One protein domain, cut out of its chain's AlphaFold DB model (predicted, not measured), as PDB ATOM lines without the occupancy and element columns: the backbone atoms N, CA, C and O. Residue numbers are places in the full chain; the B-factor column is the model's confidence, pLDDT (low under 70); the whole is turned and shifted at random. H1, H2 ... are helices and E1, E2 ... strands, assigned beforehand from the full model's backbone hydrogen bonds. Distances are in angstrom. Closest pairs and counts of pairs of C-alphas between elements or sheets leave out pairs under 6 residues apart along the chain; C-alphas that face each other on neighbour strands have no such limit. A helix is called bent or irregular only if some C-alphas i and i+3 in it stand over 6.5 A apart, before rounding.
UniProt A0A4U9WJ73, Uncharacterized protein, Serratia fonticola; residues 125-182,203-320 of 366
ATOM      1  N   LEU A 125     142.822   7.911  94.182       86.06
ATOM      2  CA  LEU A 125     143.727   7.590  93.088       86.06
ATOM      3  C   LEU A 125     144.321   6.204  93.334       86.06
ATOM      4  O   LEU A 125     145.018   5.987  94.320       86.06
ATOM      5  N   VAL A 126     144.056   5.264  92.437       85.81
ATOM      6  CA  VAL A 126     144.549   3.889  92.526       85.81
ATOM      7  C   VAL A 126     145.548   3.654  91.402       85.81
ATOM      8  O   VAL A 126     145.190   3.657  90.224       85.81
ATOM      9  N   LEU A 127     146.809   3.439  91.771       86.56
ATOM     10  CA  LEU A 127     147.853   3.011  90.846       86.56
ATOM     11  C   LEU A 127     147.765   1.491  90.683       86.56
ATOM     12  O   LEU A 127     147.772   0.752  91.670       86.56
ATOM     13  N   GLN A 128     147.661   1.031  89.443       83.94
ATOM     14  CA  GLN A 128     147.544  -0.378  89.092       83.94
ATOM     15  C   GLN A 128     148.916  -0.912  88.683       83.94
ATOM     16  O   GLN A 128     149.577  -0.361  87.803       83.94
ATOM     17  N   GLY A 129     149.325  -2.007  89.323       82.88
ATOM     18  CA  GLY A 129     150.576  -2.695  89.019       82.88
ATOM     19  C   GLY A 129     151.824  -2.091  89.681       82.88
ATOM     20  O   GLY A 129     151.774  -1.037  90.321       82.88
ATOM     21  N   PRO A 130     152.962  -2.802  89.598       83.00
ATOM     22  CA  PRO A 130     154.244  -2.310  90.085       83.00
ATOM     23  C   PRO A 130     154.825  -1.246  89.143       83.00
ATOM     24  O   PRO A 130     154.714  -1.356  87.925       83.00
ATOM     25  N   LEU A 131     155.534  -0.266  89.708       84.62
ATOM     26  CA  LEU A 131     156.347   0.674  88.933       84.62
ATOM     27  C   LEU A 131     157.543  -0.065  88.325       84.62
ATOM     28  O   LEU A 131     158.375  -0.614  89.056       84.62
ATOM     29  N   ARG A 132     157.670  -0.046  86.997       88.25
ATOM     30  CA  ARG A 132     158.817  -0.632  86.291       88.25
ATOM     31  C   ARG A 132     159.643   0.478  85.667       88.25
ATOM     32  O   ARG A 132     159.124   1.304  84.933       88.25
ATOM     33  N   TRP A 133     160.938   0.495  85.950       88.12
ATOM     34  CA  TRP A 133     161.862   1.401  85.277       88.12
ATOM     35  C   TRP A 133     162.482   0.682  84.083       88.12
ATOM     36  O   TRP A 133     163.188  -0.311  84.263       88.12
ATOM     37  N   GLN A 134     162.207   1.150  82.868       87.88
ATOM     38  CA  GLN A 134     162.709   0.552  81.630       87.88
ATOM     39  C   GLN A 134     163.102   1.660  80.651       87.88
ATOM     40  O   GLN A 134     162.377   2.629  80.479       87.88
ATOM     41  N   GLN A 135     164.277   1.537  80.024       84.38
ATOM     42  CA  GLN A 135     164.727   2.439  78.947       84.38
ATOM     43  C   GLN A 135     164.732   3.943  79.313       84.38
ATOM     44  O   GLN A 135     164.552   4.800  78.453       84.38
ATOM     45  N   GLY A 136     164.959   4.282  80.589       86.44
ATOM     46  CA  GLY A 136     164.949   5.676  81.059       86.44
ATOM     47  C   GLY A 136     163.548   6.275  81.230       86.44
ATOM     48  O   GLY A 136     163.423   7.484  81.419       86.44
ATOM     49  N   ALA A 137     162.513   5.438  81.175       90.00
ATOM     50  CA  ALA A 137     161.133   5.790  81.447       90.00
ATOM     51  C   ALA A 137     160.584   4.954  82.610       90.00
ATOM     52  O   ALA A 137     160.974   3.806  82.853       90.00
ATOM     53  N   LEU A 138     159.652   5.549  83.339       91.19
ATOM     54  CA  LEU A 138     158.879   4.906  84.378       91.19
ATOM     55  C   LEU A 138     157.554   4.416  83.789       91.19
ATOM     56  O   LEU A 138     156.731   5.223  83.372       91.19
ATOM     57  N   HIS A 139     157.347   3.105  83.793       92.31
ATOM     58  CA  HIS A 139     156.148   2.444  83.296       92.31
ATOM     59  C   HIS A 139     155.223   2.046  84.450       92.31
ATOM     60  O   HIS A 139     155.675   1.520  85.475       92.31
ATOM     61  N   LEU A 140     153.926   2.270  84.254       91.31
ATOM     62  CA  LEU A 140     152.846   1.896  85.160       91.31
ATOM     63  C   LEU A 140     151.725   1.225  84.356       91.31
ATOM     64  O   LEU A 140     151.301   1.753  83.329       91.31
ATOM     65  N   ASP A 141     151.234   0.078  84.834       90.62
ATOM     66  CA  ASP A 141     150.236  -0.717  84.102       90.62
ATOM     67  C   ASP A 141     148.907   0.054  83.954       90.62
ATOM     68  O   ASP A 141     148.263   0.003  82.905       90.62
ATOM     69  N   GLY A 142     148.523   0.843  84.963       88.94
ATOM     70  CA  GLY A 142     147.402   1.771  84.839       88.94
ATOM     71  C   GLY A 142     147.189   2.688  86.039       88.94
ATOM     72  O   GLY A 142     147.793   2.536  87.099       88.94
ATOM     73  N   LEU A 143     146.293   3.651  85.873       91.44
ATOM     74  CA  LEU A 143     145.899   4.637  86.868       91.44
ATOM     75  C   LEU A 143     144.386   4.796  86.824       91.44
ATOM     76  O   LEU A 143     143.824   5.156  85.795       91.44
ATOM     77  N   LYS A 144     143.728   4.557  87.953       90.75
ATOM     78  CA  LYS A 144     142.291   4.777  88.102       90.75
ATOM     79  C   LYS A 144     142.055   5.924  89.067       90.75
ATOM     80  O   LYS A 144     142.481   5.868  90.216       90.75
ATOM     81  N   PHE A 145     141.339   6.937  88.610       89.94
ATOM     82  CA  PHE A 145     140.819   8.008  89.440       89.94
ATOM     83  C   PHE A 145     139.320   7.795  89.628       89.94
ATOM     84  O   PHE A 145     138.572   7.660  88.658       89.94
ATOM     85  N   SER A 146     138.873   7.719  90.878       87.50
ATOM     86  CA  SER A 146     137.461   7.508  91.203       87.50
ATOM     87  C   SER A 146     137.003   8.419  92.328       87.50
ATOM     88  O   SER A 146     137.799   8.729  93.207       87.50
ATOM     89  N   ALA A 147     135.735   8.825  92.312       86.62
ATOM     90  CA  ALA A 147     135.089   9.568  93.388       86.62
ATOM     91  C   ALA A 147     133.826   8.834  93.840       86.62
ATOM     92  O   ALA A 147     133.017   8.459  92.996       86.62
ATOM     93  N   GLN A 148     133.669   8.624  95.151       81.12
ATOM     94  CA  GLN A 148     132.500   7.971  95.763       81.12
ATOM     95  C   GLN A 148     132.099   6.674  95.024       81.12
ATOM     96  O   GLN A 148     130.956   6.506  94.610       81.12
ATOM     97  N   ASP A 149     133.086   5.802  94.779       78.00
ATOM     98  CA  ASP A 149     132.970   4.532  94.035       78.00
ATOM     99  C   ASP A 149     132.649   4.636  92.526       78.00
ATOM    100  O   ASP A 149     132.556   3.619  91.837       78.00
ATOM    101  N   CYS A 150     132.593   5.847  91.966       85.50
ATOM    102  CA  CYS A 150     132.445   6.111  90.532       85.50
ATOM    103  C   CYS A 150     133.815   6.308  89.870       85.50
ATOM    104  O   CYS A 150     134.592   7.169  90.284       85.50
ATOM    105  N   ALA A 151     134.142   5.523  88.844       86.88
ATOM    106  CA  ALA A 151     135.402   5.659  88.115       86.88
ATOM    107  C   ALA A 151     135.338   6.840  87.134       86.88
ATOM    108  O   ALA A 151     134.769   6.710  86.061       86.88
ATOM    109  N   ILE A 152     135.939   7.975  87.497       90.38
ATOM    110  CA  ILE A 152     135.957   9.188  86.667       90.38
ATOM    111  C   ILE A 152     136.897   9.018  85.480       90.38
ATOM    112  O   ILE A 152     136.548   9.368  84.359       90.38
ATOM    113  N   ALA A 153     138.101   8.508  85.733       92.50
ATOM    114  CA  ALA A 153     139.100   8.312  84.699       92.50
ATOM    115  C   ALA A 153     139.850   7.005  84.925       92.50
ATOM    116  O   ALA A 153     140.245   6.679  86.047       92.50
ATOM    117  N   ASN A 154     140.073   6.262  83.851       93.38
ATOM    118  CA  ASN A 154     140.923   5.087  83.841       93.38
ATOM    119  C   ASN A 154     141.935   5.227  82.712       93.38
ATOM    120  O   ASN A 154     141.552   5.354  81.554       93.38
ATOM    121  N   VAL A 155     143.216   5.211  83.051       93.50
ATOM    122  CA  VAL A 155     144.309   5.316  82.089       93.50
ATOM    123  C   VAL A 155     145.138   4.046  82.152       93.50
ATOM    124  O   VAL A 155     145.482   3.585  83.236       93.50
ATOM    125  N   SER A 156     145.461   3.479  80.999       92.94
ATOM    126  CA  SER A 156     146.251   2.251  80.878       92.94
ATOM    127  C   SER A 156     147.579   2.517  80.185       92.94
ATOM    128  O   SER A 156     147.688   3.434  79.364       92.94
ATOM    129  N   GLU A 157     148.575   1.711  80.551       91.38
ATOM    130  CA  GLU A 157     149.928   1.729  79.987       91.38
ATOM    131  C   GLU A 157     150.547   3.130  80.012       91.38
ATOM    132  O   GLU A 157     150.867   3.741  78.991       91.38
ATOM    133  N   LEU A 158     150.697   3.654  81.225       92.62
ATOM    134  CA  LEU A 158     151.298   4.955  81.460       92.62
ATOM    135  C   LEU A 158     152.819   4.863  81.425       92.62
ATOM    136  O   LEU A 158     153.423   3.979  82.031       92.62
ATOM    137  N   GLN A 159     153.441   5.827  80.760       93.50
ATOM    138  CA  GLN A 159     154.885   5.975  80.685       93.50
ATOM    139  C   GLN A 159     155.252   7.416  81.013       93.50
ATOM    140  O   GLN A 159     154.724   8.353  80.417       93.50
ATOM    141  N   LEU A 160     156.171   7.592  81.955       93.19
ATOM    142  CA  LEU A 160     156.699   8.886  82.360       93.19
ATOM    143  C   LEU A 160     158.206   8.901  82.132       93.19
ATOM    144  O   LEU A 160     158.945   8.177  82.794       93.19
ATOM    145  N   ALA A 161     158.672   9.735  81.214       93.56
ATOM    146  CA  ALA A 161     160.091   9.935  80.953       93.56
ATOM    147  C   ALA A 161     160.461  11.400  81.173       93.56
ATOM    148  O   ALA A 161     159.662  12.295  80.907       93.56
ATOM    149  N   TYR A 162     161.682  11.653  81.629       92.25
ATOM    150  CA  TYR A 162     162.237  13.001  81.684       92.25
ATOM    151  C   TYR A 162     163.384  13.089  80.685       92.25
ATOM    152  O   TYR A 162     164.390  12.390  80.828       92.25
ATOM    153  N   GLN A 163     163.214  13.895  79.640       88.88
ATOM    154  CA  GLN A 163     164.176  14.014  78.546       88.88
ATOM    155  C   GLN A 163     164.335  15.485  78.177       88.88
ATOM    156  O   GLN A 163     163.359  16.218  78.121       88.88
ATOM    157  N   MET A 164     165.574  15.929  77.951       82.62
ATOM    158  CA  MET A 164     165.889  17.267  77.416       82.62
ATOM    159  C   MET A 164     165.238  18.454  78.167       82.62
ATOM    160  O   MET A 164     165.037  19.511  77.581       82.62
ATOM    161  N   GLY A 165     164.956  18.312  79.467       85.94
ATOM    162  CA  GLY A 165     164.347  19.372  80.284       85.94
ATOM    163  C   GLY A 165     162.814  19.380  80.311       85.94
ATOM    164  O   GLY A 165     162.238  20.268  80.934       85.94
ATOM    165  N   SER A 166     162.158  18.406  79.676       89.69
ATOM    166  CA  SER A 166     160.700  18.258  79.638       89.69
ATOM    167  C   SER A 166     160.235  16.903  80.171       89.69
ATOM    168  O   SER A 166     160.900  15.870  80.031       89.69
ATOM    169  N   TRP A 167     159.055  16.907  80.792       93.00
ATOM    170  CA  TRP A 167     158.359  15.694  81.211       93.00
ATOM    171  C   TRP A 167     157.520  15.136  80.066       93.00
ATOM    172  O   TRP A 167     156.590  15.785  79.607       93.00
ATOM    173  N   HIS A 168     157.801  13.912  79.639       94.38
ATOM    174  CA  HIS A 168     157.025  13.211  78.622       94.38
ATOM    175  C   HIS A 168     156.116  12.181  79.287       94.38
ATOM    176  O   HIS A 168     156.580  11.169  79.814       94.38
ATOM    177  N   LEU A 169     154.817  12.448  79.241       94.31
ATOM    178  CA  LEU A 169     153.742  11.584  79.702       94.31
ATOM    179  C   LEU A 169     153.106  10.908  78.488       94.31
ATOM    180  O   LEU A 169     152.586  11.577  77.597       94.31
ATOM    181  N   LYS A 170     153.124   9.579  78.442       94.44
ATOM    182  CA  LYS A 170     152.428   8.799  77.415       94.44
ATOM    183  C   LYS A 170     151.418   7.869  78.065       94.44
ATOM    184  O   LYS A 170     151.720   7.275  79.093       94.44
ATOM    185  N   GLY A 171     150.241   7.745  77.467       94.88
ATOM    186  CA  GLY A 171     149.240   6.750  77.838       94.88
ATOM    187  C   GLY A 171     148.648   6.120  76.586       94.88
ATOM    188  O   GLY A 171     148.388   6.818  75.605       94.88
ATOM    189  N   GLU A 172     148.421   4.813  76.600       95.19
ATOM    190  CA  GLU A 172     147.830   4.141  75.440       95.19
ATOM    191  C   GLU A 172     146.338   4.436  75.340       95.19
ATOM    192  O   GLU A 172     145.828   4.840  74.292       95.19
ATOM    193  N   ARG A 173     145.628   4.306  76.457       94.88
ATOM    194  CA  ARG A 173     144.188   4.521  76.487       94.88
ATOM    195  C   ARG A 173     143.772   5.219  77.763       94.88
ATOM    196  O   ARG A 173     144.170   4.794  78.845       94.88
ATOM    197  N   ALA A 174     142.960   6.257  77.616       95.19
ATOM    198  CA  ALA A 174     142.306   6.953  78.710       95.19
ATOM    199  C   ALA A 174     140.797   6.943  78.473       95.19
ATOM    200  O   ALA A 174     140.323   7.461  77.467       95.19
ATOM    201  N   ASP A 175     140.048   6.356  79.392       93.62
ATOM    202  CA  ASP A 175     138.591   6.350  79.375       93.62
ATOM    203  C   ASP A 175     138.099   7.285  80.486       93.62
ATOM    204  O   ASP A 175     138.463   7.113  81.654       93.62
ATOM    205  N   VAL A 176     137.304   8.290  80.122       92.56
ATOM    206  CA  VAL A 176     136.747   9.289  81.042       92.56
ATOM    207  C   VAL A 176     135.229   9.175  81.050       92.56
ATOM    208  O   VAL A 176     134.592   9.241  79.999       92.56
ATOM    209  N   ASP A 177     134.641   9.017  82.230       91.19
ATOM    210  CA  ASP A 177     133.194   8.955  82.417       91.19
ATOM    211  C   ASP A 177     132.676  10.310  82.905       91.19
ATOM    212  O   ASP A 177     132.946  10.732  84.034       91.19
ATOM    213  N   THR A 178     131.928  11.008  82.047       86.19
ATOM    214  CA  THR A 178     131.410  12.337  82.381       86.19
ATOM    215  C   THR A 178     130.207  12.297  83.312       86.19
ATOM    216  O   THR A 178     129.994  13.259  84.051       86.19
ATOM    217  N   ALA A 179     129.477  11.180  83.387       85.94
ATOM    218  CA  ALA A 179     128.414  11.009  84.372       85.94
ATOM    219  C   ALA A 179     128.998  10.949  85.794       85.94
ATOM    220  O   ALA A 179     128.424  11.520  86.729       85.94
ATOM    221  N   CYS A 180     130.185  10.350  85.950       86.00
ATOM    222  CA  CYS A 180     130.896  10.297  87.228       86.00
ATOM    223  C   CYS A 180     131.436  11.654  87.708       86.00
ATOM    224  O   CYS A 180     131.605  11.822  88.916       86.00
ATOM    225  N   LEU A 181     131.682  12.634  86.824       81.62
ATOM    226  CA  LEU A 181     132.170  13.960  87.246       81.62
ATOM    227  C   LEU A 181     131.193  14.654  88.207       81.62
ATOM    228  O   LEU A 181     131.625  15.327  89.137       81.62
ATOM    229  N   SER A 182     129.885  14.436  88.040       79.38
ATOM    230  CA  SER A 182     128.840  15.001  88.910       79.38
ATOM    231  C   SER A 182     128.897  14.519  90.369       79.38
ATOM    232  O   SER A 182     128.260  15.108  91.239       79.38
ATOM    233  N   LEU A 203     153.305  24.917  86.261       81.06
ATOM    234  CA  LEU A 203     153.434  23.722  85.435       81.06
ATOM    235  C   LEU A 203     154.822  23.696  84.766       81.06
ATOM    236  O   LEU A 203     155.149  24.594  83.989       81.06
ATOM    237  N   PRO A 204     155.654  22.669  85.024       85.44
ATOM    238  CA  PRO A 204     156.916  22.522  84.310       85.44
ATOM    239  C   PRO A 204     156.653  22.237  82.822       85.44
ATOM    240  O   PRO A 204     155.562  21.785  82.472       85.44
ATOM    241  N   PRO A 205     157.649  22.415  81.937       90.25
ATOM    242  CA  PRO A 205     157.521  21.987  80.553       90.25
ATOM    243  C   PRO A 205     157.161  20.500  80.470       90.25
ATOM    244  O   PRO A 205     157.855  19.648  81.043       90.25
ATOM    245  N   PHE A 206     156.072  20.183  79.774       92.62
ATOM    246  CA  PHE A 206     155.591  18.812  79.641       92.62
ATOM    247  C   PHE A 206     154.984  18.546  78.265       92.62
ATOM    248  O   PHE A 206     154.415  19.436  77.638       92.62
ATOM    249  N   ASP A 207     155.046  17.288  77.847       94.25
ATOM    250  CA  ASP A 207     154.369  16.742  76.681       94.25
ATOM    251  C   ASP A 207     153.534  15.541  77.118       94.25
ATOM    252  O   ASP A 207     154.066  14.515  77.539       94.25
ATOM    253  N   LEU A 208     152.220  15.660  77.001       94.69
ATOM    254  CA  LEU A 208     151.254  14.599  77.233       94.69
ATOM    255  C   LEU A 208     150.773  14.054  75.886       94.69
ATOM    256  O   LEU A 208     150.291  14.807  75.044       94.69
ATOM    257  N   ASN A 209     150.859  12.742  75.692       96.62
ATOM    258  CA  ASN A 209     150.334  12.057  74.517       96.62
ATOM    259  C   ASN A 209     149.495  10.850  74.942       96.62
ATOM    260  O   ASN A 209     150.017   9.884  75.493       96.62
ATOM    261  N   ILE A 210     148.201  10.908  74.660       96.81
ATOM    262  CA  ILE A 210     147.254   9.821  74.880       96.81
ATOM    263  C   ILE A 210     146.842   9.287  73.511       96.81
ATOM    264  O   ILE A 210     146.239  10.023  72.726       96.81
ATOM    265  N   ASN A 211     147.150   8.022  73.214       96.62
ATOM    266  CA  ASN A 211     146.884   7.445  71.892       96.62
ATOM    267  C   ASN A 211     145.382   7.308  71.606       96.62
ATOM    268  O   ASN A 211     144.951   7.573  70.483       96.62
ATOM    269  N   LEU A 212     144.590   6.948  72.617       96.38
ATOM    270  CA  LEU A 212     143.138   6.865  72.519       96.38
ATOM    271  C   LEU A 212     142.464   7.402  73.787       96.38
ATOM    272  O   LEU A 212     142.366   6.710  74.799       96.38
ATOM    273  N   LEU A 213     141.963   8.631  73.717       95.69
ATOM    274  CA  LEU A 213     141.040   9.198  74.690       95.69
ATOM    275  C   LEU A 213     139.607   8.842  74.288       95.69
ATOM    276  O   LEU A 213     139.190   9.107  73.159       95.69
ATOM    277  N   THR A 214     138.841   8.272  75.212       94.12
ATOM    278  CA  THR A 214     137.402   8.066  75.060       94.12
ATOM    279  C   THR A 214     136.662   8.811  76.163       94.12
ATOM    280  O   THR A 214     137.085   8.830  77.318       94.12
ATOM    281  N   LEU A 215     135.554   9.451  75.799       92.06
ATOM    282  CA  LEU A 215     134.649  10.085  76.747       92.06
ATOM    283  C   LEU A 215     133.337   9.315  76.695       92.06
ATOM    284  O   LEU A 215     132.781   9.143  75.615       92.06
ATOM    285  N   THR A 216     132.842   8.838  77.828       90.56
ATOM    286  CA  THR A 216     131.543   8.163  77.926       90.56
ATOM    287  C   THR A 216     130.485   9.187  78.338       90.56
ATOM    288  O   THR A 216     130.738   9.909  79.302       90.56
ATOM    289  N   PRO A 217     129.336   9.286  77.627       88.12
ATOM    290  CA  PRO A 217     128.843   8.401  76.553       88.12
ATOM    291  C   PRO A 217     129.157   8.864  75.109       88.12
ATOM    292  O   PRO A 217     128.488   8.475  74.158       88.12
ATOM    293  N   TRP A 218     130.165   9.711  74.902       88.94
ATOM    294  CA  TRP A 218     130.530  10.284  73.596       88.94
ATOM    295  C   TRP A 218     131.644   9.519  72.864       88.94
ATOM    296  O   TRP A 218     132.529  10.122  72.250       88.94
ATOM    297  N   GLN A 219     131.615   8.182  72.875       90.50
ATOM    298  CA  GLN A 219     132.719   7.374  72.336       90.50
ATOM    299  C   GLN A 219     132.907   7.549  70.819       90.50
ATOM    300  O   GLN A 219     133.990   7.292  70.294       90.50
ATOM    301  N   ALA A 220     131.888   8.047  70.110       90.31
ATOM    302  CA  ALA A 220     131.976   8.408  68.695       90.31
ATOM    303  C   ALA A 220     133.044   9.482  68.403       90.31
ATOM    304  O   ALA A 220     133.511   9.580  67.270       90.31
ATOM    305  N   TYR A 221     133.446  10.266  69.405       92.62
ATOM    306  CA  TYR A 221     134.464  11.311  69.285       92.62
ATOM    307  C   TYR A 221     135.821  10.898  69.856       92.62
ATOM    308  O   TYR A 221     136.700  11.743  70.029       92.62
ATOM    309  N   ALA A 222     136.012   9.606  70.132       94.50
ATOM    310  CA  ALA A 222     137.287   9.090  70.597       94.50
ATOM    311  C   ALA A 222     138.420   9.382  69.601       94.50
ATOM    312  O   ALA A 222     138.239   9.349  68.376       94.50
ATOM    313  N   GLY A 223     139.599   9.673  70.139       95.75
ATOM    314  CA  GLY A 223     140.736  10.104  69.342       95.75
ATOM    315  C   GLY A 223     142.006  10.267  70.155       95.75
ATOM    316  O   GLY A 223     142.027  10.089  71.369       95.75
ATOM    317  N   LYS A 224     143.079  10.605  69.458       97.19
ATOM    318  CA  LYS A 224     144.382  10.888  70.039       97.19
ATOM    319  C   LYS A 224     144.405  12.300  70.614       97.19
ATOM    320  O   LYS A 224     144.009  13.236  69.922       97.19
ATOM    321  N   LEU A 225     144.918  12.456  71.832       96.69
ATOM    322  CA  LEU A 225     145.140  13.753  72.471       96.69
ATOM    323  C   LEU A 225     146.638  13.991  72.651       96.69
ATOM    324  O   LEU A 225     147.341  13.176  73.242       96.69
ATOM    325  N   GLN A 226     147.108  15.138  72.187       96.38
ATOM    326  CA  GLN A 226     148.460  15.625  72.404       96.38
ATOM    327  C   GLN A 226     148.375  17.014  73.024       96.38
ATOM    328  O   GLN A 226     147.743  17.911  72.469       96.38
ATOM    329  N   LEU A 227     149.004  17.189  74.177       94.56
ATOM    330  CA  LEU A 227     149.053  18.455  74.891       94.56
ATOM    331  C   LEU A 227     150.503  18.743  75.253       94.56
ATOM    332  O   LEU A 227     151.115  17.975  75.987       94.56
ATOM    333  N   SER A 228     151.043  19.846  74.751       93.06
ATOM    334  CA  SER A 228     152.389  20.305  75.093       93.06
ATOM    335  C   SER A 228     152.304  21.639  75.818       93.06
ATOM    336  O   SER A 228     151.646  22.556  75.322       93.06
ATOM    337  N   SER A 229     152.996  21.766  76.942       90.94
ATOM    338  CA  SER A 229     153.148  23.010  77.692       90.94
ATOM    339  C   SER A 229     154.614  23.406  77.694       90.94
ATOM    340  O   SER A 229     155.475  22.636  78.116       90.94
ATOM    341  N   VAL A 230     154.897  24.614  77.221       86.56
ATOM    342  CA  VAL A 230     156.224  25.238  77.251       86.56
ATOM    343  C   VAL A 230     156.102  26.626  77.872       86.56
ATOM    344  O   VAL A 230     154.995  27.118  78.068       86.56
ATOM    345  N   ALA A 231     157.230  27.281  78.159       77.44
ATOM    346  CA  ALA A 231     157.228  28.616  78.765       77.44
ATOM    347  C   ALA A 231     156.372  29.636  77.988       77.44
ATOM    348  O   ALA A 231     155.757  30.492  78.604       77.44
ATOM    349  N   THR A 232     156.293  29.495  76.660       76.56
ATOM    350  CA  THR A 232     155.590  30.421  75.758       76.56
ATOM    351  C   THR A 232     154.106  30.116  75.538       76.56
ATOM    352  O   THR A 232     153.464  30.762  74.708       76.56
ATOM    353  N   GLY A 233     153.559  29.105  76.217       85.12
ATOM    354  CA  GLY A 233     152.148  28.744  76.127       85.12
ATOM    355  C   GLY A 233     151.893  27.251  75.942       85.12
ATOM    356  O   GLY A 233     152.796  26.408  75.956       85.12
ATOM    357  N   GLN A 234     150.619  26.924  75.755       90.81
ATOM    358  CA  GLN A 234     150.117  25.557  75.667       90.81
ATOM    359  C   GLN A 234     149.568  25.285  74.270       90.81
ATOM    360  O   GLN A 234     148.882  26.116  73.681       90.81
ATOM    361  N   ARG A 235     149.865  24.109  73.723       93.94
ATOM    362  CA  ARG A 235     149.329  23.651  72.437       93.94
ATOM    363  C   ARG A 235     148.584  22.348  72.635       93.94
ATOM    364  O   ARG A 235     149.136  21.408  73.201       93.94
ATOM    365  N   LEU A 236     147.358  22.306  72.134       94.81
ATOM    366  CA  LEU A 236     146.491  21.140  72.140       94.81
ATOM    367  C   LEU A 236     146.241  20.697  70.702       94.81
ATOM    368  O   LEU A 236     145.791  21.477  69.862       94.81
ATOM    369  N   HIS A 237     146.507  19.425  70.442       96.62
ATOM    370  CA  HIS A 237     146.159  18.751  69.208       96.62
ATOM    371  C   HIS A 237     145.300  17.532  69.532       96.62
ATOM    372  O   HIS A 237     145.692  16.661  70.311       96.62
ATOM    373  N   TYR A 238     144.118  17.478  68.937       96.31
ATOM    374  CA  TYR A 238     143.197  16.364  69.058       96.31
ATOM    375  C   TYR A 238     142.894  15.797  67.680       96.31
ATOM    376  O   TYR A 238     142.484  16.534  66.783       96.31
ATOM    377  N   GLN A 239     143.042  14.487  67.523       96.62
ATOM    378  CA  GLN A 239     142.829  13.802  66.257       96.62
ATOM    379  C   GLN A 239     141.968  12.556  66.463       96.62
ATOM    380  O   GLN A 239     142.445  11.512  66.903       96.62
ATOM    381  N   GLY A 240     140.689  12.659  66.124       94.88
ATOM    382  CA  GLY A 240     139.733  11.558  66.129       94.88
ATOM    383  C   GLY A 240     139.054  11.382  64.774       94.88
ATOM    384  O   GLY A 240     139.267  12.149  63.838       94.88
ATOM    385  N   LYS A 241     138.196  10.364  64.678       91.69
ATOM    386  CA  LYS A 241     137.442  10.072  63.447       91.69
ATOM    387  C   LYS A 241     136.430  11.169  63.108       91.69
ATOM    388  O   LYS A 241     136.302  11.550  61.953       91.69
ATOM    389  N   ASN A 242     135.717  11.651  64.126       91.62
ATOM    390  CA  ASN A 242     134.618  12.608  63.983       91.62
ATOM    391  C   ASN A 242     134.957  13.993  64.545       91.62
ATOM    392  O   ASN A 242     134.119  14.887  64.503       91.62
ATOM    393  N   VAL A 243     136.153  14.182  65.101       93.56
ATOM    394  CA  VAL A 243     136.590  15.477  65.619       93.56
ATOM    395  C   VAL A 243     138.085  15.659  65.402       93.56
ATOM    396  O   VAL A 243     138.881  14.746  65.612       93.56
ATOM    397  N   THR A 244     138.485  16.844  64.970       95.12
ATOM    398  CA  THR A 244     139.885  17.264  64.918       95.12
ATOM    399  C   THR A 244     139.969  18.673  65.469       95.12
ATOM    400  O   THR A 244     139.199  19.527  65.037       95.12
ATOM    401  N   ALA A 245     140.881  18.912  66.405       94.62
ATOM    402  CA  ALA A 245     141.061  20.216  67.022       94.62
ATOM    403  C   ALA A 245     142.545  20.584  67.105       94.62
ATOM    404  O   ALA A 245     143.376  19.772  67.500       94.62
ATOM    405  N   GLU A 246     142.859  21.822  66.762       95.94
ATOM    406  CA  GLU A 246     144.160  22.452  66.930       95.94
ATOM    407  C   GLU A 246     143.940  23.790  67.616       95.94
ATOM    408  O   GLU A 246     143.333  24.704  67.048       95.94
ATOM    409  N   ALA A 247     144.421  23.884  68.851       94.06
ATOM    410  CA  ALA A 247     144.293  25.075  69.665       94.06
ATOM    411  C   ALA A 247     145.632  25.441  70.304       94.06
ATOM    412  O   ALA A 247     146.427  24.576  70.679       94.06
ATOM    413  N   GLN A 248     145.866  26.739  70.447       93.44
ATOM    414  CA  GLN A 248     147.014  27.287  71.147       93.44
ATOM    415  C   GLN A 248     146.536  28.323  72.151       93.44
ATOM    416  O   GLN A 248     145.759  29.204  71.802       93.44
ATOM    417  N   LEU A 249     147.016  28.216  73.379       90.62
ATOM    418  CA  LEU A 249     146.799  29.186  74.437       90.62
ATOM    419  C   LEU A 249     148.124  29.892  74.705       90.62
ATOM    420  O   LEU A 249     149.116  29.232  75.021       90.62
ATOM    421  N   ASP A 250     148.154  31.205  74.513       87.56
ATOM    422  CA  ASP A 250     149.342  32.017  74.773       87.56
ATOM    423  C   ASP A 250     149.436  32.466  76.243       87.56
ATOM    424  O   ASP A 250     148.551  32.205  77.061       87.56
ATOM    425  N   GLU A 251     150.526  33.158  76.580       82.19
ATOM    426  CA  GLU A 251     150.777  33.720  77.916       82.19
ATOM    427  C   GLU A 251     149.734  34.772  78.345       82.19
ATOM    428  O   GLU A 251     149.599  35.074  79.530       82.19
ATOM    429  N   HIS A 252     148.972  35.333  77.400       80.62
ATOM    430  CA  HIS A 252     147.915  36.316  77.644       80.62
ATOM    431  C   HIS A 252     146.522  35.679  77.744       80.62
ATOM    432  O   HIS A 252     145.518  36.394  77.723       80.62
ATOM    433  N   GLN A 253     146.451  34.347  77.848       82.94
ATOM    434  CA  GLN A 253     145.209  33.570  77.886       82.94
ATOM    435  C   GLN A 253     144.325  33.770  76.647       82.94
ATOM    436  O   GLN A 253     143.103  33.596  76.688       82.94
ATOM    437  N   GLN A 254     144.927  34.108  75.507       86.00
ATOM    438  CA  GLN A 254     144.237  34.095  74.229       86.00
ATOM    439  C   GLN A 254     144.309  32.686  73.637       86.00
ATOM    440  O   GLN A 254     145.350  32.221  73.168       86.00
ATOM    441  N   LEU A 255     143.165  32.006  73.646       89.12
ATOM    442  CA  LEU A 255     142.967  30.745  72.955       89.12
ATOM    443  C   LEU A 255     142.748  31.028  71.470       89.12
ATOM    444  O   LEU A 255     141.698  31.515  71.053       89.12
ATOM    445  N   THR A 256     143.741  30.700  70.657       91.25
ATOM    446  CA  THR A 256     143.620  30.665  69.203       91.25
ATOM    447  C   THR A 256     143.219  29.262  68.773       91.25
ATOM    448  O   THR A 256     143.954  28.300  68.989       91.25
ATOM    449  N   LEU A 257     142.051  29.150  68.152       92.00
ATOM    450  CA  LEU A 257     141.554  27.930  67.540       92.00
ATOM    451  C   LEU A 257     141.884  27.965  66.048       92.00
ATOM    452  O   LEU A 257     141.179  28.591  65.255       92.00
ATOM    453  N   SER A 258     142.973  27.306  65.668       92.06
ATOM    454  CA  SER A 258     143.431  27.260  64.275       92.06
ATOM    455  C   SER A 258     142.550  26.359  63.420       92.06
ATOM    456  O   SER A 258     142.370  26.609  62.232       92.06
ATOM    457  N   LYS A 259     142.015  25.294  64.026       90.75
ATOM    458  CA  LYS A 259     141.140  24.337  63.356       90.75
ATOM    459  C   LYS A 259     140.292  23.605  64.378       90.75
ATOM    460  O   LYS A 259     140.828  22.976  65.280       90.75
ATOM    461  N   LEU A 260     138.984  23.608  64.194       90.88
ATOM    462  CA  LEU A 260     138.077  22.691  64.865       90.88
ATOM    463  C   LEU A 260     137.105  22.153  63.834       90.88
ATOM    464  O   LEU A 260     136.314  22.899  63.279       90.88
ATOM    465  N   SER A 261     137.186  20.860  63.565       91.06
ATOM    466  CA  SER A 261     136.277  20.154  62.675       91.06
ATOM    467  C   SER A 261     135.520  19.132  63.499       91.06
ATOM    468  O   SER A 261     136.155  18.279  64.115       91.06
ATOM    469  N   ILE A 262     134.193  19.224  63.544       90.12
ATOM    470  CA  ILE A 262     133.330  18.288  64.275       90.12
ATOM    471  C   ILE A 262     132.302  17.729  63.301       90.12
ATOM    472  O   ILE A 262     131.605  18.478  62.625       90.12
ATOM    473  N   THR A 263     132.185  16.407  63.249       88.44
ATOM    474  CA  THR A 263     131.151  15.698  62.496       88.44
ATOM    475  C   THR A 263     130.064  15.249  63.471       88.44
ATOM    476  O   THR A 263     130.325  14.357  64.282       88.44
ATOM    477  N   PRO A 264     128.866  15.861  63.439       84.88
ATOM    478  CA  PRO A 264     127.763  15.487  64.318       84.88
ATOM    479  C   PRO A 264     127.351  14.016  64.152       84.88
ATOM    480  O   PRO A 264     127.498  13.461  63.055       84.88
ATOM    481  N   PRO A 265     126.770  13.376  65.187       78.38
ATOM    482  CA  PRO A 265     126.206  12.044  65.034       78.38
ATOM    483  C   PRO A 265     125.110  12.090  63.966       78.38
ATOM    484  O   PRO A 265     124.288  13.005  63.947       78.38
ATOM    485  N   ASN A 266     125.098  11.098  63.077       77.56
ATOM    486  CA  ASN A 266     124.161  10.997  61.949       77.56
ATOM    487  C   ASN A 266     124.349  12.047  60.833       77.56
ATOM    488  O   ASN A 266     123.484  12.168  59.970       77.56
ATOM    489  N   SER A 267     125.475  12.766  60.806       75.81
ATOM    490  CA  SER A 267     125.881  13.612  59.677       75.81
ATOM    491  C   SER A 267     127.173  13.087  59.054       75.81
ATOM    492  O   SER A 267     128.025  12.525  59.738       75.81
ATOM    493  N   THR A 268     127.339  13.285  57.749       75.81
ATOM    494  CA  THR A 268     128.616  13.076  57.044       75.81
ATOM    495  C   THR A 268     129.346  14.386  56.769       75.81
ATOM    496  O   THR A 268     130.454  14.366  56.240       75.81
ATOM    497  N   VAL A 269     128.720  15.522  57.082       80.00
ATOM    498  CA  VAL A 269     129.256  16.846  56.784       80.00
ATOM    499  C   VAL A 269     129.848  17.451  58.059       80.00
ATOM    500  O   VAL A 269     129.108  17.623  59.036       80.00
ATOM    501  N   PRO A 270     131.163  17.739  58.082       82.38
ATOM    502  CA  PRO A 270     131.807  18.355  59.229       82.38
ATOM    503  C   PRO A 270     131.489  19.851  59.309       82.38
ATOM    504  O   PRO A 270     131.449  20.551  58.299       82.38
ATOM    505  N   VAL A 271     131.330  20.342  60.532       84.88
ATOM    506  CA  VAL A 271     131.303  21.769  60.854       84.88
ATOM    507  C   VAL A 271     132.723  22.212  61.160       84.88
ATOM    508  O   VAL A 271     133.367  21.619  62.029       84.88
ATOM    509  N   GLN A 272     133.204  23.237  60.457       87.12
ATOM    510  CA  GLN A 272     134.539  23.792  60.665       87.12
ATOM    511  C   GLN A 272     134.452  25.139  61.372       87.12
ATOM    512  O   GLN A 272     133.639  25.980  61.004       87.12
ATOM    513  N   LEU A 273     135.292  25.332  62.383       85.44
ATOM    514  CA  LEU A 273     135.378  26.538  63.195       85.44
ATOM    515  C   LEU A 273     136.845  26.947  63.344       85.44
ATOM    516  O   LEU A 273     137.720  26.107  63.572       85.44
ATOM    517  N   THR A 274     137.103  28.243  63.243       86.88
ATOM    518  CA  THR A 274     138.397  28.881  63.495       86.88
ATOM    519  C   THR A 274     138.170  30.206  64.214       86.88
ATOM    520  O   THR A 274     137.091  30.787  64.130       86.88
ATOM    521  N   GLY A 275     139.149  30.699  64.964       86.50
ATOM    522  CA  GLY A 275     139.007  32.001  65.610       86.50
ATOM    523  C   GLY A 275     139.865  32.185  66.845       86.50
ATOM    524  O   GLY A 275     140.786  31.415  67.113       86.50
ATOM    525  N   LYS A 276     139.572  33.245  67.594       85.75
ATOM    526  CA  LYS A 276     140.304  33.639  68.797       85.75
ATOM    527  C   LYS A 276     139.338  33.981  69.916       85.75
ATOM    528  O   LYS A 276     138.408  34.759  69.725       85.75
ATOM    529  N   VAL A 277     139.591  33.434  71.097       85.12
ATOM    530  CA  VAL A 277     138.771  33.630  72.293       85.12
ATOM    531  C   VAL A 277     139.682  33.952  73.467       85.12
ATOM    532  O   VAL A 277     140.712  33.309  73.638       85.12
ATOM    533  N   THR A 278     139.328  34.944  74.281       82.31
ATOM    534  CA  THR A 278     140.067  35.218  75.521       82.31
ATOM    535  C   THR A 278     139.479  34.383  76.651       82.31
ATOM    536  O   THR A 278     138.311  34.555  76.999       82.31
ATOM    537  N   ILE A 279     140.280  33.477  77.208       82.50
ATOM    538  CA  ILE A 279     139.886  32.623  78.329       82.50
ATOM    539  C   ILE A 279     140.003  33.431  79.625       82.50
ATOM    540  O   ILE A 279     141.011  34.111  79.815       82.50
ATOM    541  N   PRO A 280     138.978  33.414  80.491       76.81
ATOM    542  CA  PRO A 280     139.058  34.073  81.783       76.81
ATOM    543  C   PRO A 280     140.022  33.344  82.728       76.81
ATOM    544  O   PRO A 280     140.226  32.133  82.639       76.81
ATOM    545  N   LEU A 281     140.592  34.111  83.656       74.75
ATOM    546  CA  LEU A 281     141.493  33.619  84.700       74.75
ATOM    547  C   LEU A 281     140.791  32.682  85.683       74.75
ATOM    548  O   LEU A 281     141.404  31.754  86.214       74.75
ATOM    549  N   ASP A 282     139.516  32.955  85.941       68.12
ATOM    550  CA  ASP A 282     138.639  32.127  86.744       68.12
ATOM    551  C   ASP A 282     137.984  31.058  85.859       68.12
ATOM    552  O   ASP A 282     137.358  31.355  84.845       68.12
ATOM    553  N   MET A 283     138.131  29.790  86.248       64.31
ATOM    554  CA  MET A 283     137.621  28.643  85.482       64.31
ATOM    555  C   MET A 283     136.086  28.513  85.507       64.31
ATOM    556  O   MET A 283     135.539  27.616  84.867       64.31
ATOM    557  N   ASP A 284     135.409  29.407  86.230       67.69
ATOM    558  CA  ASP A 284     133.964  29.381  86.452       67.69
ATOM    559  C   ASP A 284     133.198  30.389  85.574       67.69
ATOM    560  O   ASP A 284     131.977  30.264  85.431       67.69
ATOM    561  N   SER A 285     133.869  31.381  84.969       69.25
ATOM    562  CA  SER A 285     133.213  32.348  84.081       69.25
ATOM    563  C   SER A 285     133.338  32.003  82.599       69.25
ATOM    564  O   SER A 285     134.214  31.271  82.137       69.25
ATOM    565  N   LEU A 286     132.397  32.542  81.821       73.62
ATOM    566  CA  LEU A 286     132.429  32.465  80.366       73.62
ATOM    567  C   LEU A 286     133.363  33.544  79.790       73.62
ATOM    568  O   LEU A 286     133.440  34.644  80.346       73.62
ATOM    569  N   PRO A 287     133.998  33.286  78.630       76.25
ATOM    570  CA  PRO A 287     134.797  34.273  77.913       76.25
ATOM    571  C   PRO A 287     134.042  35.583  77.697       76.25
ATOM    572  O   PRO A 287     132.988  35.608  77.058       76.25
ATOM    573  N   THR A 288     134.601  36.691  78.175       75.56
ATOM    574  CA  THR A 288     133.992  38.016  77.989       75.56
ATOM    575  C   THR A 288     134.163  38.536  76.569       75.56
ATOM    576  O   THR A 288     133.408  39.407  76.166       75.56
ATOM    577  N   GLN A 289     135.117  38.031  75.791       79.94
ATOM    578  CA  GLN A 289     135.335  38.473  74.417       79.94
ATOM    579  C   GLN A 289     135.848  37.342  73.530       79.94
ATOM    580  O   GLN A 289     136.624  36.484  73.966       79.94
ATOM    581  N   GLY A 290     135.445  37.377  72.264       80.81
ATOM    582  CA  GLY A 290     135.921  36.436  71.265       80.81
ATOM    583  C   GLY A 290     135.354  36.690  69.875       80.81
ATOM    584  O   GLY A 290     134.371  37.408  69.683       80.81
ATOM    585  N   ALA A 291     136.039  36.098  68.907       82.31
ATOM    586  CA  ALA A 291     135.702  36.087  67.498       82.31
ATOM    587  C   ALA A 291     135.836  34.647  66.999       82.31
ATOM    588  O   ALA A 291     136.938  34.092  67.008       82.31
ATOM    589  N   LEU A 292     134.729  34.032  66.594       81.62
ATOM    590  CA  LEU A 292     134.692  32.691  66.024       81.62
ATOM    591  C   LEU A 292     134.051  32.753  64.646       81.62
ATOM    592  O   LEU A 292     132.932  33.225  64.491       81.62
ATOM    593  N   GLN A 293     134.758  32.220  63.665       81.19
ATOM    594  CA  GLN A 293     134.318  32.110  62.288       81.19
ATOM    595  C   GLN A 293     134.174  30.640  61.935       81.19
ATOM    596  O   GLN A 293     135.000  29.805  62.305       81.19
ATOM    597  N   GLY A 294     133.111  30.310  61.224       79.88
ATOM    598  CA  GLY A 294     132.774  28.943  60.898       79.88
ATOM    599  C   GLY A 294     132.216  28.793  59.507       79.88
ATOM    600  O   GLY A 294     131.561  29.685  58.986       79.88
ATOM    601  N   GLU A 295     132.428  27.619  58.940       76.12
ATOM    602  CA  GLU A 295     131.741  27.182  57.737       76.12
ATOM    603  C   GLU A 295     130.898  25.963  58.094       76.12
ATOM    604  O   GLU A 295     131.399  24.930  58.555       76.12
ATOM    605  N   ILE A 296     129.588  26.098  57.902       70.81
ATOM    606  CA  ILE A 296     128.621  25.025  58.092       70.81
ATOM    607  C   ILE A 296     128.107  24.642  56.718       70.81
ATOM    608  O   ILE A 296     127.345  25.372  56.083       70.81
ATOM    609  N   GLN A 297     128.487  23.458  56.266       67.81
ATOM    610  CA  GLN A 297     127.869  22.858  55.101       67.81
ATOM    611  C   GLN A 297     126.730  21.951  55.578       67.81
ATOM    612  O   GLN A 297     126.875  21.178  56.524       67.81
ATOM    613  N   THR A 298     125.558  22.083  54.965       65.12
ATOM    614  CA  THR A 298     124.391  21.253  55.288       65.12
ATOM    615  C   THR A 298     124.021  20.423  54.068       65.12
ATOM    616  O   THR A 298     124.312  20.817  52.943       65.12
ATOM    617  N   ALA A 299     123.347  19.292  54.267       65.38
ATOM    618  CA  ALA A 299     122.863  18.472  53.153       65.38
ATOM    619  C   ALA A 299     121.774  19.169  52.307       65.38
ATOM    620  O   ALA A 299     121.454  18.701  51.220       65.38
ATOM    621  N   TYR A 300     121.194  20.265  52.810       60.09
ATOM    622  CA  TYR A 300     120.045  20.946  52.209       60.09
ATOM    623  C   TYR A 300     120.412  22.250  51.486       60.09
ATOM    624  O   TYR A 300     119.614  22.745  50.693       60.09
ATOM    625  N   LEU A 301     121.592  22.817  51.752       64.56
ATOM    626  CA  LEU A 301     122.075  24.056  51.139       64.56
ATOM    627  C   LEU A 301     123.233  23.745  50.188       64.56
ATOM    628  O   LEU A 301     124.243  23.180  50.597       64.56
ATOM    629  N   GLU A 302     123.111  24.170  48.928       64.69
ATOM    630  CA  GLU A 302     124.166  23.998  47.914       64.69
ATOM    631  C   GLU A 302     125.446  24.788  48.239       64.69
ATOM    632  O   GLU A 302     126.529  24.431  47.777       64.69
ATOM    633  N   LYS A 303     125.339  25.863  49.033       68.81
ATOM    634  CA  LYS A 303     126.461  26.727  49.427       68.81
ATOM    635  C   LYS A 303     126.737  26.608  50.931       68.81
ATOM    636  O   LYS A 303     125.774  26.559  51.699       68.81
ATOM    637  N   PRO A 304     128.015  26.579  51.357       69.19
ATOM    638  CA  PRO A 304     128.365  26.590  52.773       69.19
ATOM    639  C   PRO A 304     127.889  27.895  53.421       69.19
ATOM    640  O   PRO A 304     128.049  28.974  52.847       69.19
ATOM    641  N   LEU A 305     127.280  27.784  54.601       76.38
ATOM    642  CA  LEU A 305     126.871  28.919  55.416       76.38
ATOM    643  C   LEU A 305     128.084  29.405  56.211       76.38
ATOM    644  O   LEU A 305     128.666  28.633  56.976       76.38
ATOM    645  N   LEU A 306     128.445  30.672  56.032       77.69
ATOM    646  CA  LEU A 306     129.447  31.326  56.863       77.69
ATOM    647  C   LEU A 306     128.783  31.773  58.164       77.69
ATOM    648  O   LEU A 306     127.784  32.485  58.155       77.69
ATOM    649  N   LEU A 307     129.331  31.316  59.279       77.19
ATOM    650  CA  LEU A 307     128.939  31.705  60.620       77.19
ATOM    651  C   LEU A 307     130.005  32.654  61.156       77.19
ATOM    652  O   LEU A 307     131.118  32.208  61.416       77.19
ATOM    653  N   ASP A 308     129.669  33.923  61.351       78.81
ATOM    654  CA  ASP A 308     130.561  34.870  62.017       78.81
ATOM    655  C   ASP A 308     129.986  35.271  63.382       78.81
ATOM    656  O   ASP A 308     128.884  35.819  63.488       78.81
ATOM    657  N   LEU A 309     130.707  34.918  64.445       77.81
ATOM    658  CA  LEU A 309     130.336  35.139  65.838       77.81
ATOM    659  C   LEU A 309     131.341  36.084  66.476       77.81
ATOM    660  O   LEU A 309     132.476  35.706  66.761       77.81
ATOM    661  N   HIS A 310     130.885  37.285  66.801       79.12
ATOM    662  CA  HIS A 310     131.672  38.252  67.550       79.12
ATOM    663  C   HIS A 310     130.922  38.655  68.811       79.12
ATOM    664  O   HIS A 310     129.747  39.035  68.767       79.12
ATOM    665  N   TRP A 311     131.609  38.589  69.949       79.88
ATOM    666  CA  TRP A 311     131.070  39.066  71.213       79.88
ATOM    667  C   TRP A 311     132.107  39.854  71.994       79.88
ATOM    668  O   TRP A 311     133.309  39.580  71.961       79.88
ATOM    669  N   GLN A 312     131.602  40.852  72.706       75.69
ATOM    670  CA  GLN A 312     132.365  41.680  73.615       75.69
ATOM    671  C   GLN A 312     131.449  41.996  74.800       75.69
ATOM    672  O   GLN A 312     130.390  42.600  74.648       75.69
ATOM    673  N   GLN A 313     131.857  41.558  75.987       68.44
ATOM    674  CA  GLN A 313     131.038  41.426  77.196       68.44
ATOM    675  C   GLN A 313     129.871  40.425  77.014       68.44
ATOM    676  O   GLN A 313     129.948  39.512  76.199       68.44
ATOM    677  N   GLN A 314     128.778  40.554  77.781       57.59
ATOM    678  CA  GLN A 314     127.573  39.707  77.656       57.59
ATOM    679  C   GLN A 314     126.721  40.017  76.403       57.59
ATOM    680  O   GLN A 314     125.548  39.650  76.337       57.59
ATOM    681  N   GLN A 315     127.275  40.729  75.420       51.19
ATOM    682  CA  GLN A 315     126.582  41.140  74.203       51.19
ATOM    683  C   GLN A 315     127.317  40.556  72.993       51.19
ATOM    684  O   GLN A 315     128.521  40.746  72.829       51.19
ATOM    685  N   GLY A 316     126.588  39.821  72.152       45.78
ATOM    686  CA  GLY A 316     127.120  39.187  70.949       45.78
ATOM    687  C   GLY A 316     126.095  39.193  69.821       45.78
ATOM    688  O   GLY A 316     124.887  39.179  70.070       45.78
ATOM    689  N   GLY A 317     126.591  39.258  68.588       54.31
ATOM    690  CA  GLY A 317     125.798  39.162  67.366       54.31
ATOM    691  C   GLY A 317     126.255  37.968  66.533       54.31
ATOM    692  O   GLY A 317     127.432  37.614  66.549       54.31
ATOM    693  N   VAL A 318     125.314  37.350  65.824       51.28
ATOM    694  CA  VAL A 318     125.591  36.318  64.820       51.28
ATOM    695  C   VAL A 318     125.329  36.937  63.452       51.28
ATOM    696  O   VAL A 318     124.213  37.410  63.226       51.28
ATOM    697  N   ASP A 319     126.320  36.942  62.561       51.84
ATOM    698  CA  ASP A 319     126.130  37.304  61.152       51.84
ATOM    699  C   ASP A 319     126.159  36.025  60.294       51.84
ATOM    700  O   ASP A 319     127.227  35.441  60.091       51.84
ATOM    701  N   PRO A 320     124.991  35.537  59.840       51.44
ATOM    702  CA  PRO A 320     124.901  34.339  59.014       51.44
ATOM    703  C   PRO A 320     125.187  34.571  57.517       51.44
ATOM    704  O   PRO A 320     125.009  33.628  56.751       51.44
TER     705      PRO A 320
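What this domain is: This is residues 125 to 182 and 203 to 320 of the 366 residues of an uncharacterized protein of Serratia fonticola (UniProt A0A4U9WJ73). The domain is one long wall of strands, a single twisted sheet from E1 and E2 at one end to E14 at the other, with several of its strands sharply bent. The chain runs back and forth from strand to strand along the wall, and one short helix, H1, sits at its margin by the ends of E4, E5 and E6. The printed part has 176 residues, with fourteen named strands and one named helix in the order E1 to E5, H1, E6 to E14; the class is mostly strand. The sheet is mixed and branched: E5 and E6 are parallel, the other neighbour pairs are antiparallel, and E3 has three neighbours. The whole is only just loose, close to compact, with a radius of gyration of the C-alphas of 19.1 A and spans of 56 by 38 by 33 A.

Where its parts are: E1, residues 125 to 128, begins at C-alpha 125 (143.727, 7.590, 93.088). E2 is residues 132 to 134, and E3, residues 137 to 147, is 28.9 A long and bends by 61 degrees at residue 141. E4, residues 150 to 163, is the longest strand with 14 residues and 34.8 A, and bends by 61 degrees at residue 157. E5, residues 166 to 177, measures 29.2 A and bends by 76 degrees at residue 172. H1 is residues 178 to 181. After the cut, E6, residues 206 to 216, begins at C-alpha 206 (155.591, 18.812, 79.641), measures 26.4 A and bends by 72 degrees at residue 211. Then come E7, residues 223 to 230; E8, residues 233 to 240; E9, residues 243 to 249; E10, residues 254 to 262; E11, residues 271 to 278; E12, residues 289 to 296; and E13, residues 305 to 312. E14, residues 315 to 319, ends at C-alpha 319 (126.130, 37.304, 61.152).

How they stand to each other: E1 and E2 are edge strands on one side of E3, with N 126 and O 144 at 2.8 A and N 132 and O 139 at 3.0 A. E4 is on the other side of E3, with N 138 and O 160 at 2.8 A. E2 to E5 form a meander, each strand the antiparallel neighbour of the one before. In the hairpin of E4 and E5, N 154 and O 175 are 2.9 A apart. E5 and E6 are parallel at 5 degrees, with N 169 and O 207 at 2.8 A. H1 is on the sheet at a height of 4.7 A, over none of its strands; its closest C-alphas to E4 are those of Cys 180 and Ile 152, 5.2 A. H1 is too short for an O i to N i+4 pair, and its one O i to N i+3 pair is within hydrogen-bond range. E6 to E14 form a second meander. In it N 208 and O 227 are within hydrogen-bond range across the hairpin of E6 and E7, at 2.8 A, and N 236 and O 247 are within hydrogen-bond range across the hairpin of E8 and E9, at 2.9 A. In the hairpin of E13 and E14, N 319 and O 308 are 2.9 A apart. E1 and E14 are apart.

The domain as a whole: The two C-alphas farthest apart, those of Pro 130 and Glu 302, are 58.1 A from each other. Residues 183 to 202 are not printed, and C-alphas 182 and 203 stand 26.3 A apart across this cut. Of the links that are printed whole, none is long. The mean pLDDT of the printed part is 84.8; residues 282 to 285, 297 to 304 and 313 to 320 are under 70.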